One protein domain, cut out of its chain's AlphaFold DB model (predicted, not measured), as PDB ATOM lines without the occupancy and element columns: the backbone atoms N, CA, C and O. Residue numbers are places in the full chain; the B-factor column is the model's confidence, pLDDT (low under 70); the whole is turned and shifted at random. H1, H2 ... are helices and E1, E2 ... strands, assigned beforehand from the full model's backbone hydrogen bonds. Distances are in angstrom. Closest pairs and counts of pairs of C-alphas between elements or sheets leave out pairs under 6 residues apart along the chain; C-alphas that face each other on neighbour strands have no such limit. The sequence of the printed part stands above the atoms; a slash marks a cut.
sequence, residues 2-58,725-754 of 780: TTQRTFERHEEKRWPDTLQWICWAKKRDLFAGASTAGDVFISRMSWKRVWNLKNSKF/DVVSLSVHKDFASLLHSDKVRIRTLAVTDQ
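What this domain is: This is residues 2 to 58 and 725 to 754 of the 780 residues of the protein "Anaphase-promoting complex subunit 4" of Synchytrium microbalum (UniProt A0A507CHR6). Two twisted four-stranded sheets stand partly face to face as a sandwich, with edge strands E6 and E2 closest to each other and E1 and E5 at the far edges. The long pair E1 and E8 reaches to one end of the longest axis, and little H1 is at the other. The printed part has 87 residues, in chain order E1 E2 E3 E4 E5 H1 E6 E7 E8, and is mostly strand; both sheets, E1 E8 E7 E6 and E2 E3 E4 E5, are antiparallel. It is compact, with a radius of gyration of the C-alphas of 13.5 A, yet elongated, spanning 50 by 28 by 18 A.

Where its parts are: Find C-alpha 4 at (413.869, 235.800, 232.143); from there E1, residues 4 to 14, runs 30.6 A. E8, residues 745 to 754, runs 28.1 A to C-alpha 754 at (408.755, 235.154, 230.443). E7 is residues 735 to 740 and E6 726 to 731. In the other sheet look for E2 at 19 to 24, E3 at 30 to 35, E4 at 40 to 44 and E5 at 49 to 53; H1 is 55 to 58.

How they stand to each other: Beside E1 you find E8, antiparallel at 157 degrees, with N 8 and O 750 2.9 A apart, within hydrogen-bond range. E6, E7 and E8 form a meander, each strand the antiparallel neighbour of the one before; N 738 and O 747 are 2.8 A apart, N 730 and O 737 2.9 A. Across the sandwich, the closest C-alphas of E2 and E6, Cys 23 and Ser 730, are 6.1 A apart. E2 to E5 form the second meander; look at N 23 and O 32, 2.8 A, N 33 and O 41, 3.0 A, and N 42 and O 51, 3.1 A. H1, too short for an O i to N i+4 pair, only grazes this sheet. E1 and E5 are apart.

The domain as a whole: The farthest C-alphas, Thr 2 and Ser 56, are 49.8 A apart. Residues 59 to 724 are not printed; C-alphas 58 and 725 are 30.9 A apart across this cut. The links printed whole are tight. Mean pLDDT of the printed part is 86.0; residues 2 to 4 and 754 are under 70.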
ATOM      1  N   THR A   2     413.551 236.507 239.149       45.69
ATOM      2  CA  THR A   2     414.359 236.931 238.000       45.69
ATOM      3  C   THR A   2     413.505 236.691 236.761       45.69
ATOM      4  O   THR A   2     413.354 235.556 236.325       45.69
ATOM      5  N   THR A   3     412.848 237.729 236.247       55.25
ATOM      6  CA  THR A   3     412.103 237.636 234.984       55.25
ATOM      7  C   THR A   3     413.092 237.350 233.861       55.25
ATOM      8  O   THR A   3     413.941 238.192 233.558       55.25
ATOM      9  N   GLN A   4     413.016 236.161 233.266       67.25
ATOM     10  CA  GLN A   4     413.869 235.800 232.143       67.25
ATOM     11  C   GLN A   4     413.303 236.452 230.885       67.25
ATOM     12  O   GLN A   4     412.175 236.192 230.473       67.25
ATOM     13  N   ARG A   5     414.080 237.354 230.291       77.19
ATOM     14  CA  ARG A   5     413.674 238.077 229.088       77.19
ATOM     15  C   ARG A   5     414.140 237.342 227.851       77.19
ATOM     16  O   ARG A   5     415.300 236.944 227.770       77.19
ATOM     17  N   THR A   6     413.255 237.214 226.876       80.62
ATOM     18  CA  THR A   6     413.534 236.526 225.615       80.62
ATOM     19  C   THR A   6     413.270 237.442 224.426       80.62
ATOM     20  O   THR A   6     412.675 238.515 224.557       80.62
ATOM     21  N   PHE A   7     413.792 237.054 223.263       84.94
ATOM     22  CA  PHE A   7     413.585 237.777 222.015       84.94
ATOM     23  C   PHE A   7     412.620 237.009 221.127       84.94
ATOM     24  O   PHE A   7     412.823 235.824 220.856       84.94
ATOM     25  N   GLU A   8     411.633 237.713 220.589       82.75
ATOM     26  CA  GLU A   8     410.707 237.172 219.605       82.75
ATOM     27  C   GLU A   8     410.802 237.958 218.303       82.75
ATOM     28  O   GLU A   8     410.940 239.183 218.284       82.75
ATOM     29  N   ARG A   9     410.743 237.259 217.166       81.06
ATOM     30  CA  ARG A   9     410.789 237.925 215.865       81.06
ATOM     31  C   ARG A   9     409.517 238.743 215.667       81.06
ATOM     32  O   ARG A   9     408.441 238.169 215.565       81.06
ATOM     33  N   HIS A  10     409.668 240.055 215.511       84.12
ATOM     34  CA  HIS A  10     408.543 240.947 215.249       84.12
ATOM     35  C   HIS A  10     408.365 241.192 213.745       84.12
ATOM     36  O   HIS A  10     407.396 240.739 213.144       84.12
ATOM     37  N   GLU A  11     409.315 241.875 213.097       85.44
ATOM     38  CA  GLU A  11     409.181 242.249 211.681       85.44
ATOM     39  C   GLU A  11     410.544 242.390 210.989       85.44
ATOM     40  O   GLU A  11     411.568 242.630 211.625       85.44
ATOM     41  N   GLU A  12     410.576 242.237 209.665       86.62
ATOM     42  CA  GLU A  12     411.751 242.522 208.842       86.62
ATOM     43  C   GLU A  12     411.347 243.415 207.673       86.62
ATOM     44  O   GLU A  12     410.491 243.046 206.868       86.62
ATOM     45  N   LYS A  13     411.979 244.587 207.561       87.56
ATOM     46  CA  LYS A  13     411.691 245.552 206.502       87.56
ATOM     47  C   LYS A  13     412.936 245.884 205.696       87.56
ATOM     48  O   LYS A  13     414.027 246.086 206.226       87.56
ATOM     49  N   ARG A  14     412.746 245.991 204.382       88.94
ATOM     50  CA  ARG A  14     413.748 246.516 203.454       88.94
ATOM     51  C   ARG A  14     413.586 248.030 203.328       88.94
ATOM     52  O   ARG A  14     412.526 248.515 202.935       88.94
ATOM     53  N   TRP A  15     414.637 248.765 203.656       86.00
ATOM     54  CA  TRP A  15     414.730 250.205 203.462       86.00
ATOM     55  C   TRP A  15     415.049 250.533 201.992       86.00
ATOM     56  O   TRP A  15     415.641 249.707 201.304       86.00
ATOM     57  N   PRO A  16     414.638 251.691 201.448       84.88
ATOM     58  CA  PRO A  16     414.986 252.063 200.074       84.88
ATOM     59  C   PRO A  16     416.467 252.435 199.902       84.88
ATOM     60  O   PRO A  16     417.054 252.130 198.868       84.88
ATOM     61  N   ASP A  17     417.060 253.066 200.914       86.44
ATOM     62  CA  ASP A  17     418.417 253.612 200.868       86.44
ATOM     63  C   ASP A  17     419.386 252.761 201.701       86.44
ATOM     64  O   ASP A  17     418.988 252.110 202.667       86.44
ATOM     65  N   THR A  18     420.677 252.808 201.373       89.06
ATOM     66  CA  THR A  18     421.726 252.208 202.205       89.06
ATOM     67  C   THR A  18     421.936 253.037 203.471       89.06
ATOM     68  O   THR A  18     422.176 254.246 203.417       89.06
ATOM     69  N   LEU A  19     421.849 252.375 204.618       89.19
ATOM     70  CA  LEU A  19     421.925 252.931 205.962       89.19
ATOM     71  C   LEU A  19     423.324 252.770 206.548       89.19
ATOM     72  O   LEU A  19     423.982 251.751 206.367       89.19
ATOM     73  N   GLN A  20     423.797 253.770 207.281       86.38
ATOM     74  CA  GLN A  20     424.995 253.609 208.095       86.38
ATOM     75  C   GLN A  20     424.664 252.942 209.431       86.38
ATOM     76  O   GLN A  20     425.383 252.034 209.836       86.38
ATOM     77  N   TRP A  21     423.601 253.400 210.096       85.25
ATOM     78  CA  TRP A  21     423.172 252.961 211.425       85.25
ATOM     79  C   TRP A  21     421.810 253.591 211.771       85.25
ATOM     80  O   TRP A  21     421.322 254.478 211.058       85.25
ATOM     81  N   ILE A  22     421.195 253.114 212.856       89.62
ATOM     82  CA  ILE A  22     419.911 253.591 213.389       89.62
ATOM     83  C   ILE A  22     420.011 253.822 214.902       89.62
ATOM     84  O   ILE A  22     420.804 253.167 215.578       89.62
ATOM     85  N   CYS A  23     419.204 254.735 215.436       90.50
ATOM     86  CA  CYS A  23     419.096 254.983 216.869       90.50
ATOM     87  C   CYS A  23     417.640 255.200 217.301       90.50
ATOM     88  O   CYS A  23     416.897 255.985 216.702       90.50
ATOM     89  N   TRP A  24     417.240 254.514 218.369       91.25
ATOM     90  CA  TRP A  24     415.904 254.620 218.953       91.25
ATOM     91  C   TRP A  24     415.778 255.810 219.906       91.25
ATOM     92  O   TRP A  24     416.712 256.147 220.638       91.25
ATOM     93  N   ALA A  25     414.600 256.431 219.916       89.38
ATOM     94  CA  ALA A  25     414.199 257.366 220.957       89.38
ATOM     95  C   ALA A  25     413.881 256.597 222.248       89.38
ATOM     96  O   ALA A  25     413.270 255.541 222.193       89.38
ATOM     97  N   LYS A  26     414.240 257.121 223.427       82.50
ATOM     98  CA  LYS A  26     414.048 256.391 224.700       82.50
ATOM     99  C   LYS A  26     412.579 256.239 225.129       82.50
ATOM    100  O   LYS A  26     412.235 255.245 225.758       82.50
ATOM    101  N   LYS A  27     411.747 257.260 224.878       82.88
ATOM    102  CA  LYS A  27     410.370 257.371 225.415       82.88
ATOM    103  C   LYS A  27     409.259 257.220 224.365       82.88
ATOM    104  O   LYS A  27     408.099 257.100 224.744       82.88
ATOM    105  N   ARG A  28     409.576 257.286 223.067       86.81
ATOM    106  CA  ARG A  28     408.601 257.237 221.958       86.81
ATOM    107  C   ARG A  28     408.964 256.105 221.001       86.81
ATOM    108  O   ARG A  28     410.136 255.776 220.869       86.81
ATOM    109  N   ASP A  29     407.985 255.597 220.256       88.44
ATOM    110  CA  ASP A  29     408.126 254.559 219.221       88.44
ATOM    111  C   ASP A  29     408.782 255.080 217.923       88.44
ATOM    112  O   ASP A  29     408.369 254.759 216.805       88.44
ATOM    113  N   LEU A  30     409.801 255.928 218.066       91.88
ATOM    114  CA  LEU A  30     410.501 256.600 216.981       91.88
ATOM    115  C   LEU A  30     411.937 256.097 216.888       91.88
ATOM    116  O   LEU A  30     412.623 255.934 217.896       91.88
ATOM    117  N   PHE A  31     412.417 255.940 215.660       91.88
ATOM    118  CA  PHE A  31     413.829 255.733 215.381       91.88
ATOM    119  C   PHE A  31     414.302 256.678 214.284       91.88
ATOM    120  O   PHE A  31     413.563 257.027 213.357       91.88
ATOM    121  N   ALA A  32     415.551 257.099 214.415       93.50
ATOM    122  CA  ALA A  32     416.245 257.917 213.444       93.50
ATOM    123  C   ALA A  32     417.326 257.071 212.785       93.50
ATOM    124  O   ALA A  32     417.874 256.153 213.394       93.50
ATOM    125  N   GLY A  33     417.632 257.371 211.532       91.81
ATOM    126  CA  GLY A  33     418.717 256.712 210.826       91.81
ATOM    127  C   GLY A  33     419.439 257.665 209.897       91.81
ATOM    128  O   GLY A  33     418.857 258.625 209.386       91.81
ATOM    129  N   ALA A  34     420.715 257.369 209.680       92.69
ATOM    130  CA  ALA A  34     421.563 258.073 208.732       92.69
ATOM    131  C   ALA A  34     421.829 257.174 207.519       92.69
ATOM    132  O   ALA A  34     422.202 256.009 207.662       92.69
ATOM    133  N   SER A  35     421.647 257.706 206.313       91.44
ATOM    134  CA  SER A  35     422.030 257.044 205.066       91.44
ATOM    135  C   SER A  35     423.532 257.177 204.816       91.44
ATOM    136  O   SER A  35     424.169 258.142 205.233       91.44
ATOM    137  N   THR A  36     424.113 256.254 204.047       87.88
ATOM    138  CA  THR A  36     425.484 256.394 203.530       87.88
ATOM    139  C   THR A  36     425.666 257.632 202.654       87.88
ATOM    140  O   THR A  36     426.790 258.110 202.539       87.88
ATOM    141  N   ALA A  37     424.587 258.158 202.063       87.19
ATOM    142  CA  ALA A  37     424.594 259.408 201.302       87.19
ATOM    143  C   ALA A  37     424.617 260.675 202.189       87.19
ATOM    144  O   ALA A  37     424.795 261.774 201.666       87.19
ATOM    145  N   GLY A  38     424.440 260.532 203.509       88.00
ATOM    146  CA  GLY A  38     424.344 261.642 204.467       88.00
ATOM    147  C   GLY A  38     422.924 262.181 204.683       88.00
ATOM    148  O   GLY A  38     422.752 263.189 205.360       88.00
ATOM    149  N   ASP A  39     421.903 261.526 204.126       92.00
ATOM    150  CA  ASP A  39     420.500 261.845 204.417       92.00
ATOM    151  C   ASP A  39     420.113 261.345 205.820       92.00
ATOM    152  O   ASP A  39     420.541 260.263 206.232       92.00
ATOM    153  N   VAL A  40     419.269 262.093 206.535       93.94
ATOM    154  CA  VAL A  40     418.767 261.725 207.872       93.94
ATOM    155  C   VAL A  40     417.254 261.617 207.837       93.94
ATOM    156  O   VAL A  40     416.572 262.528 207.374       93.94
ATOM    157  N   PHE A  41     416.705 260.530 208.368       93.25
ATOM    158  CA  PHE A  41     415.261 260.331 208.444       93.25
ATOM    159  C   PHE A  41     414.812 259.985 209.856       93.25
ATOM    160  O   PHE A  41     415.575 259.434 210.648       93.25
ATOM    161  N   ILE A  42     413.530 260.237 210.112       94.31
ATOM    162  CA  ILE A  42     412.811 259.734 211.281       94.31
ATOM    163  C   ILE A  42     411.643 258.872 210.805       94.31
ATOM    164  O   ILE A  42     410.910 259.233 209.877       94.31
ATOM    165  N   SER A  43     411.455 257.722 211.444       91.69
ATOM    166  CA  SER A  43     410.336 256.815 211.199       91.69
ATOM    167  C   SER A  43     409.744 256.327 212.515       91.69
ATOM    168  O   SER A  43     410.442 256.208 213.518       91.69
ATOM    169  N   ARG A  44     408.445 256.025 212.496       90.88
ATOM    170  CA  ARG A  44     407.786 255.277 213.575       90.88
ATOM    171  C   ARG A  44     408.095 253.789 213.469       90.88
ATOM    172  O   ARG A  44     408.437 253.324 212.379       90.88
ATOM    173  N   MET A  45     407.863 253.048 214.551       85.12
ATOM    174  CA  MET A  45     407.927 251.581 214.581       85.12
ATOM    175  C   MET A  45     406.949 250.924 213.589       85.12
ATOM    176  O   MET A  45     407.272 249.919 212.976       85.12
ATOM    177  N   SER A  46     405.810 251.566 213.294       85.25
ATOM    178  CA  SER A  46     404.905 251.185 212.184       85.25
ATOM    179  C   SER A  46     405.500 251.381 210.779       85.25
ATOM    180  O   SER A  46     404.811 251.250 209.766       85.25
ATOM    181  N   TRP A  47     406.772 251.772 210.700       85.31
ATOM    182  CA  TRP A  47     407.519 252.074 209.485       85.31
ATOM    183  C   TRP A  47     406.930 253.179 208.612       85.31
ATOM    184  O   TRP A  47     407.242 253.275 207.416       85.31
ATOM    185  N   LYS A  48     406.071 254.012 209.202       89.06
ATOM    186  CA  LYS A  48     405.619 255.258 208.604       89.06
ATOM    187  C   LYS A  48     406.711 256.306 208.797       89.06
ATOM    188  O   LYS A  48     407.068 256.652 209.924       89.06
ATOM    189  N   ARG A  49     407.210 256.828 207.679       88.94
ATOM    190  CA  ARG A  49     408.201 257.905 207.658       88.94
ATOM    191  C   ARG A  49     407.568 259.198 208.176       88.94
ATOM    192  O   ARG A  49     406.509 259.588 207.688       88.94
ATOM    193  N   VAL A  50     408.215 259.827 209.154       91.19
ATOM    194  CA  VAL A  50     407.819 261.139 209.688       91.19
ATOM    195  C   VAL A  50     408.335 262.219 208.740       91.19
ATOM    196  O   VAL A  50     407.544 262.937 208.140       91.19
ATOM    197  N   TRP A  51     409.648 262.244 208.502       93.62
ATOM    198  CA  TRP A  51     410.284 263.092 207.493       93.62
ATOM    199  C   TRP A  51     411.650 262.536 207.067       93.62
ATOM    200  O   TRP A  51     412.157 261.566 207.637       93.62
ATOM    201  N   ASN A  52     412.226 263.129 206.016       92.69
ATOM    202  CA  ASN A  52     413.564 262.826 205.504       92.69
ATOM    203  C   ASN A  52     414.268 264.122 205.084       92.69
ATOM    204  O   ASN A  52     413.775 264.832 204.205       92.69
ATOM    205  N   LEU A  53     415.416 264.402 205.690       92.75
ATOM    206  CA  LEU A  53     416.266 265.546 205.398       92.75
ATOM    207  C   LEU A  53     417.409 265.122 204.481       92.75
ATOM    208  O   LEU A  53     418.158 264.189 204.767       92.75
ATOM    209  N   LYS A  54     417.539 265.846 203.371       92.38
ATOM    210  CA  LYS A  54     418.603 265.631 202.393       92.38
ATOM    211  C   LYS A  54     419.926 266.213 202.866       92.38
ATOM    212  O   LYS A  54     419.940 267.288 203.463       92.38
ATOM    213  N   ASN A  55     421.030 265.571 202.488       90.19
ATOM    214  CA  ASN A  55     422.386 265.995 202.853       90.19
ATOM    215  C   ASN A  55     422.728 267.450 202.437       90.19
ATOM    216  O   ASN A  55     423.564 268.116 203.041       90.19
ATOM    217  N   SER A  56     422.020 268.021 201.456       87.75
ATOM    218  CA  SER A  56     422.143 269.447 201.111       87.75
ATOM    219  C   SER A  56     421.841 270.397 202.277       87.75
ATOM    220  O   SER A  56     422.271 271.543 202.248       87.75
ATOM    221  N   LYS A  57     421.077 269.954 203.284       86.81
ATOM    222  CA  LYS A  57     420.779 270.728 204.499       86.81
ATOM    223  C   LYS A  57     421.931 270.733 205.510       86.81
ATOM    224  O   LYS A  57     421.928 271.574 206.401       86.81
ATOM    225  N   PHE A  58     422.900 269.834 205.353       86.94
ATOM    226  CA  PHE A  58     424.026 269.639 206.268       86.94
ATOM    227  C   PHE A  58     425.362 269.987 205.603       86.94
ATOM    228  O   PHE A  58     426.380 269.365 205.891       86.94
ATOM    229  N   ASP A 725     422.852 238.464 208.333       82.06
ATOM    230  CA  ASP A 725     424.193 238.854 208.755       82.06
ATOM    231  C   ASP A 725     424.152 240.244 209.392       82.06
ATOM    232  O   ASP A 725     423.957 241.241 208.697       82.06
ATOM    233  N   VAL A 726     424.254 240.309 210.719       82.44
ATOM    234  CA  VAL A 726     424.101 241.550 211.493       82.44
ATOM    235  C   VAL A 726     425.398 242.361 211.517       82.44
ATOM    236  O   VAL A 726     426.475 241.825 211.764       82.44
ATOM    237  N   VAL A 727     425.280 243.677 211.314       79.94
ATOM    238  CA  VAL A 727     426.389 244.647 211.416       79.94
ATOM    239  C   VAL A 727     426.256 245.594 212.603       79.94
ATOM    240  O   VAL A 727     427.266 246.059 213.119       79.94
ATOM    241  N   SER A 728     425.034 245.915 213.020       80.44
ATOM    242  CA  SER A 728     424.790 246.833 214.133       80.44
ATOM    243  C   SER A 728     423.522 246.437 214.870       80.44
ATOM    244  O   SER A 728     422.517 246.080 214.241       80.44
ATOM    245  N   LEU A 729     423.592 246.521 216.195       85.50
ATOM    246  CA  LEU A 729     422.468 246.385 217.103       85.50
ATOM    247  C   LEU A 729     422.046 247.773 217.605       85.50
ATOM    248  O   LEU A 729     422.875 248.633 217.889       85.50
ATOM    249  N   SER A 730     420.740 247.997 217.716       84.88
ATOM    250  CA  SER A 730     420.186 249.171 218.386       84.88
ATOM    251  C   SER A 730     418.983 248.760 219.212       84.88
ATOM    252  O   SER A 730     418.048 248.156 218.678       84.88
ATOM    253  N   VAL A 731     418.997 249.083 220.501       85.00
ATOM    254  CA  VAL A 731     417.959 248.632 221.431       85.00
ATOM    255  C   VAL A 731     417.064 249.775 221.938       85.00
ATOM    256  O   VAL A 731     417.516 250.900 222.149       85.00
ATOM    257  N   HIS A 732     415.783 249.455 222.110       85.31
ATOM    258  CA  HIS A 732     414.683 250.243 222.668       85.31
ATOM    259  C   HIS A 732     414.060 249.483 223.853       85.31
ATOM    260  O   HIS A 732     414.251 248.279 223.959       85.31
ATOM    261  N   LYS A 733     413.258 250.146 224.699       80.06
ATOM    262  CA  LYS A 733     412.608 249.542 225.881       80.06
ATOM    263  C   LYS A 733     411.813 248.257 225.600       80.06
ATOM    264  O   LYS A 733     411.719 247.425 226.486       80.06
ATOM    265  N   ASP A 734     411.236 248.127 224.409       83.88
ATOM    266  CA  ASP A 734     410.373 246.991 224.040       83.88
ATOM    267  C   ASP A 734     410.884 246.237 222.796       83.88
ATOM    268  O   ASP A 734     410.346 245.198 222.416       83.88
ATOM    269  N   PHE A 735     411.918 246.765 222.126       86.19
ATOM    270  CA  PHE A 735     412.360 246.270 220.823       86.19
ATOM    271  C   PHE A 735     413.882 246.271 220.689       86.19
ATOM    272  O   PHE A 735     414.549 247.217 221.093       86.19
ATOM    273  N   ALA A 736     414.438 245.273 220.012       85.69
ATOM    274  CA  ALA A 736     415.822 245.261 219.553       85.69
ATOM    275  C   ALA A 736     415.847 245.238 218.022       85.69
ATOM    276  O   ALA A 736     415.208 244.400 217.394       85.69
ATOM    277  N   SER A 737     416.565 246.167 217.397       88.62
ATOM    278  CA  SER A 737     416.682 246.244 215.941       88.62
ATOM    279  C   SER A 737     418.082 245.882 215.475       88.62
ATOM    280  O   SER A 737     419.076 246.396 215.979       88.62
ATOM    281  N   LEU A 738     418.130 245.008 214.477       89.19
ATOM    282  CA  LEU A 738     419.329 244.472 213.858       89.19
ATOM    283  C   LEU A 738     419.436 245.009 212.432       89.19
ATOM    284  O   LEU A 738     418.521 244.829 211.622       89.19
ATOM    285  N   LEU A 739     420.560 245.641 212.107       87.38
ATOM    286  CA  LEU A 739     420.869 246.087 210.750       87.38
ATOM    287  C   LEU A 739     421.669 245.009 210.010       87.38
ATOM    288  O   LEU A 739     422.699 244.553 210.504       87.38
ATOM    289  N   HIS A 740     421.213 244.630 208.817       89.75
ATOM    290  CA  HIS A 740     421.889 243.650 207.968       89.75
ATOM    291  C   HIS A 740     423.166 244.220 207.315       89.75
ATOM    292  O   HIS A 740     423.275 245.426 207.086       89.75
ATOM    293  N   SER A 741     424.104 243.358 206.912       85.56
ATOM    294  CA  SER A 741     425.364 243.729 206.247       85.56
ATOM    295  C   SER A 741     425.221 244.370 204.871       85.56
ATOM    296  O   SER A 741     426.081 245.141 204.446       85.56
ATOM    297  N   ASP A 742     424.082 244.150 204.218       85.44
ATOM    298  CA  ASP A 742     423.686 244.873 203.004       85.44
ATOM    299  C   ASP A 742     423.314 246.336 203.273       85.44
ATOM    300  O   ASP A 742     423.152 247.089 202.316       85.44
ATOM    301  N   LYS A 743     423.209 246.742 204.549       86.56
ATOM    302  CA  LYS A 743     422.847 248.089 205.003       86.56
ATOM    303  C   LYS A 743     421.453 248.539 204.573       86.56
ATOM    304  O   LYS A 743     421.150 249.723 204.618       86.56
ATOM    305  N   VAL A 744     420.593 247.623 204.147       88.69
ATOM    306  CA  VAL A 744     419.281 247.948 203.576       88.69
ATOM    307  C   VAL A 744     418.171 247.240 204.346       88.69
ATOM    308  O   VAL A 744     417.073 247.777 204.457       88.69
ATOM    309  N   ARG A 745     418.417 246.055 204.910       88.69
ATOM    310  CA  ARG A 745     417.412 245.340 205.710       88.69
ATOM    311  C   ARG A 745     417.559 245.618 207.201       88.69
ATOM    312  O   ARG A 745     418.653 245.522 207.749       88.69
ATOM    313  N   ILE A 746     416.432 245.902 207.851       88.94
ATOM    314  CA  ILE A 746     416.318 246.027 209.305       88.94
ATOM    315  C   ILE A 746     415.390 244.916 209.792       88.94
ATOM    316  O   ILE A 746     414.270 244.777 209.295       88.94
ATOM    317  N   ARG A 747     415.853 244.128 210.761       88.62
ATOM    318  CA  ARG A 747     415.047 243.131 211.469       88.62
ATOM    319  C   ARG A 747     414.804 243.618 212.888       88.62
ATOM    320  O   ARG A 747     415.761 243.872 213.607       88.62
ATOM    321  N   THR A 748     413.547 243.713 213.290       88.94
ATOM    322  CA  THR A 748     413.163 244.097 214.647       88.94
ATOM    323  C   THR A 748     412.660 242.877 215.408       88.94
ATOM    324  O   THR A 748     411.891 242.065 214.888       88.94
ATOM    325  N   LEU A 749     413.131 242.747 216.640       88.75
ATOM    326  CA  LEU A 749     412.764 241.733 217.613       88.75
ATOM    327  C   LEU A 749     411.996 242.423 218.741       88.75
ATOM    328  O   LEU A 749     412.407 243.497 219.177       88.75
ATOM    329  N   ALA A 750     410.895 241.834 219.190       86.75
ATOM    330  CA  ALA A 750     410.227 242.236 220.420       86.75
ATOM    331  C   ALA A 750     410.952 241.599 221.610       86.75
ATOM    332  O   ALA A 750     411.427 240.465 221.507       86.75
ATOM    333  N   VAL A 751     411.060 242.332 222.716       84.88
ATOM    334  CA  VAL A 751     411.591 241.800 223.976       84.88
ATOM    335  C   VAL A 751     410.410 241.454 224.876       84.88
ATOM    336  O   VAL A 751     409.598 242.325 225.181       84.88
ATOM    337  N   THR A 752     410.302 240.189 225.276       82.75
ATOM    338  CA  THR A 752     409.204 239.662 226.099       82.75
ATOM    339  C   THR A 752     409.727 239.165 227.442       82.75
ATOM    340  O   THR A 752     410.766 238.505 227.512       82.75
ATOM    341  N   ASP A 753     409.008 239.473 228.521       78.38
ATOM    342  CA  ASP A 753     409.278 238.915 229.845       78.38
ATOM    343  C   ASP A 753     408.576 237.547 229.953       78.38
ATOM    344  O   ASP A 753     407.346 237.480 229.935       78.38
ATOM    345  N   GLN A 754     409.329 236.449 230.067       64.94
ATOM    346  CA  GLN A 754     408.755 235.154 230.443       64.94
ATOM    347  C   GLN A 754     408.637 235.097 231.970       64.94
ATOM    348  O   GLN A 754     409.630 235.198 232.697       64.94
TER     349      GLN A 754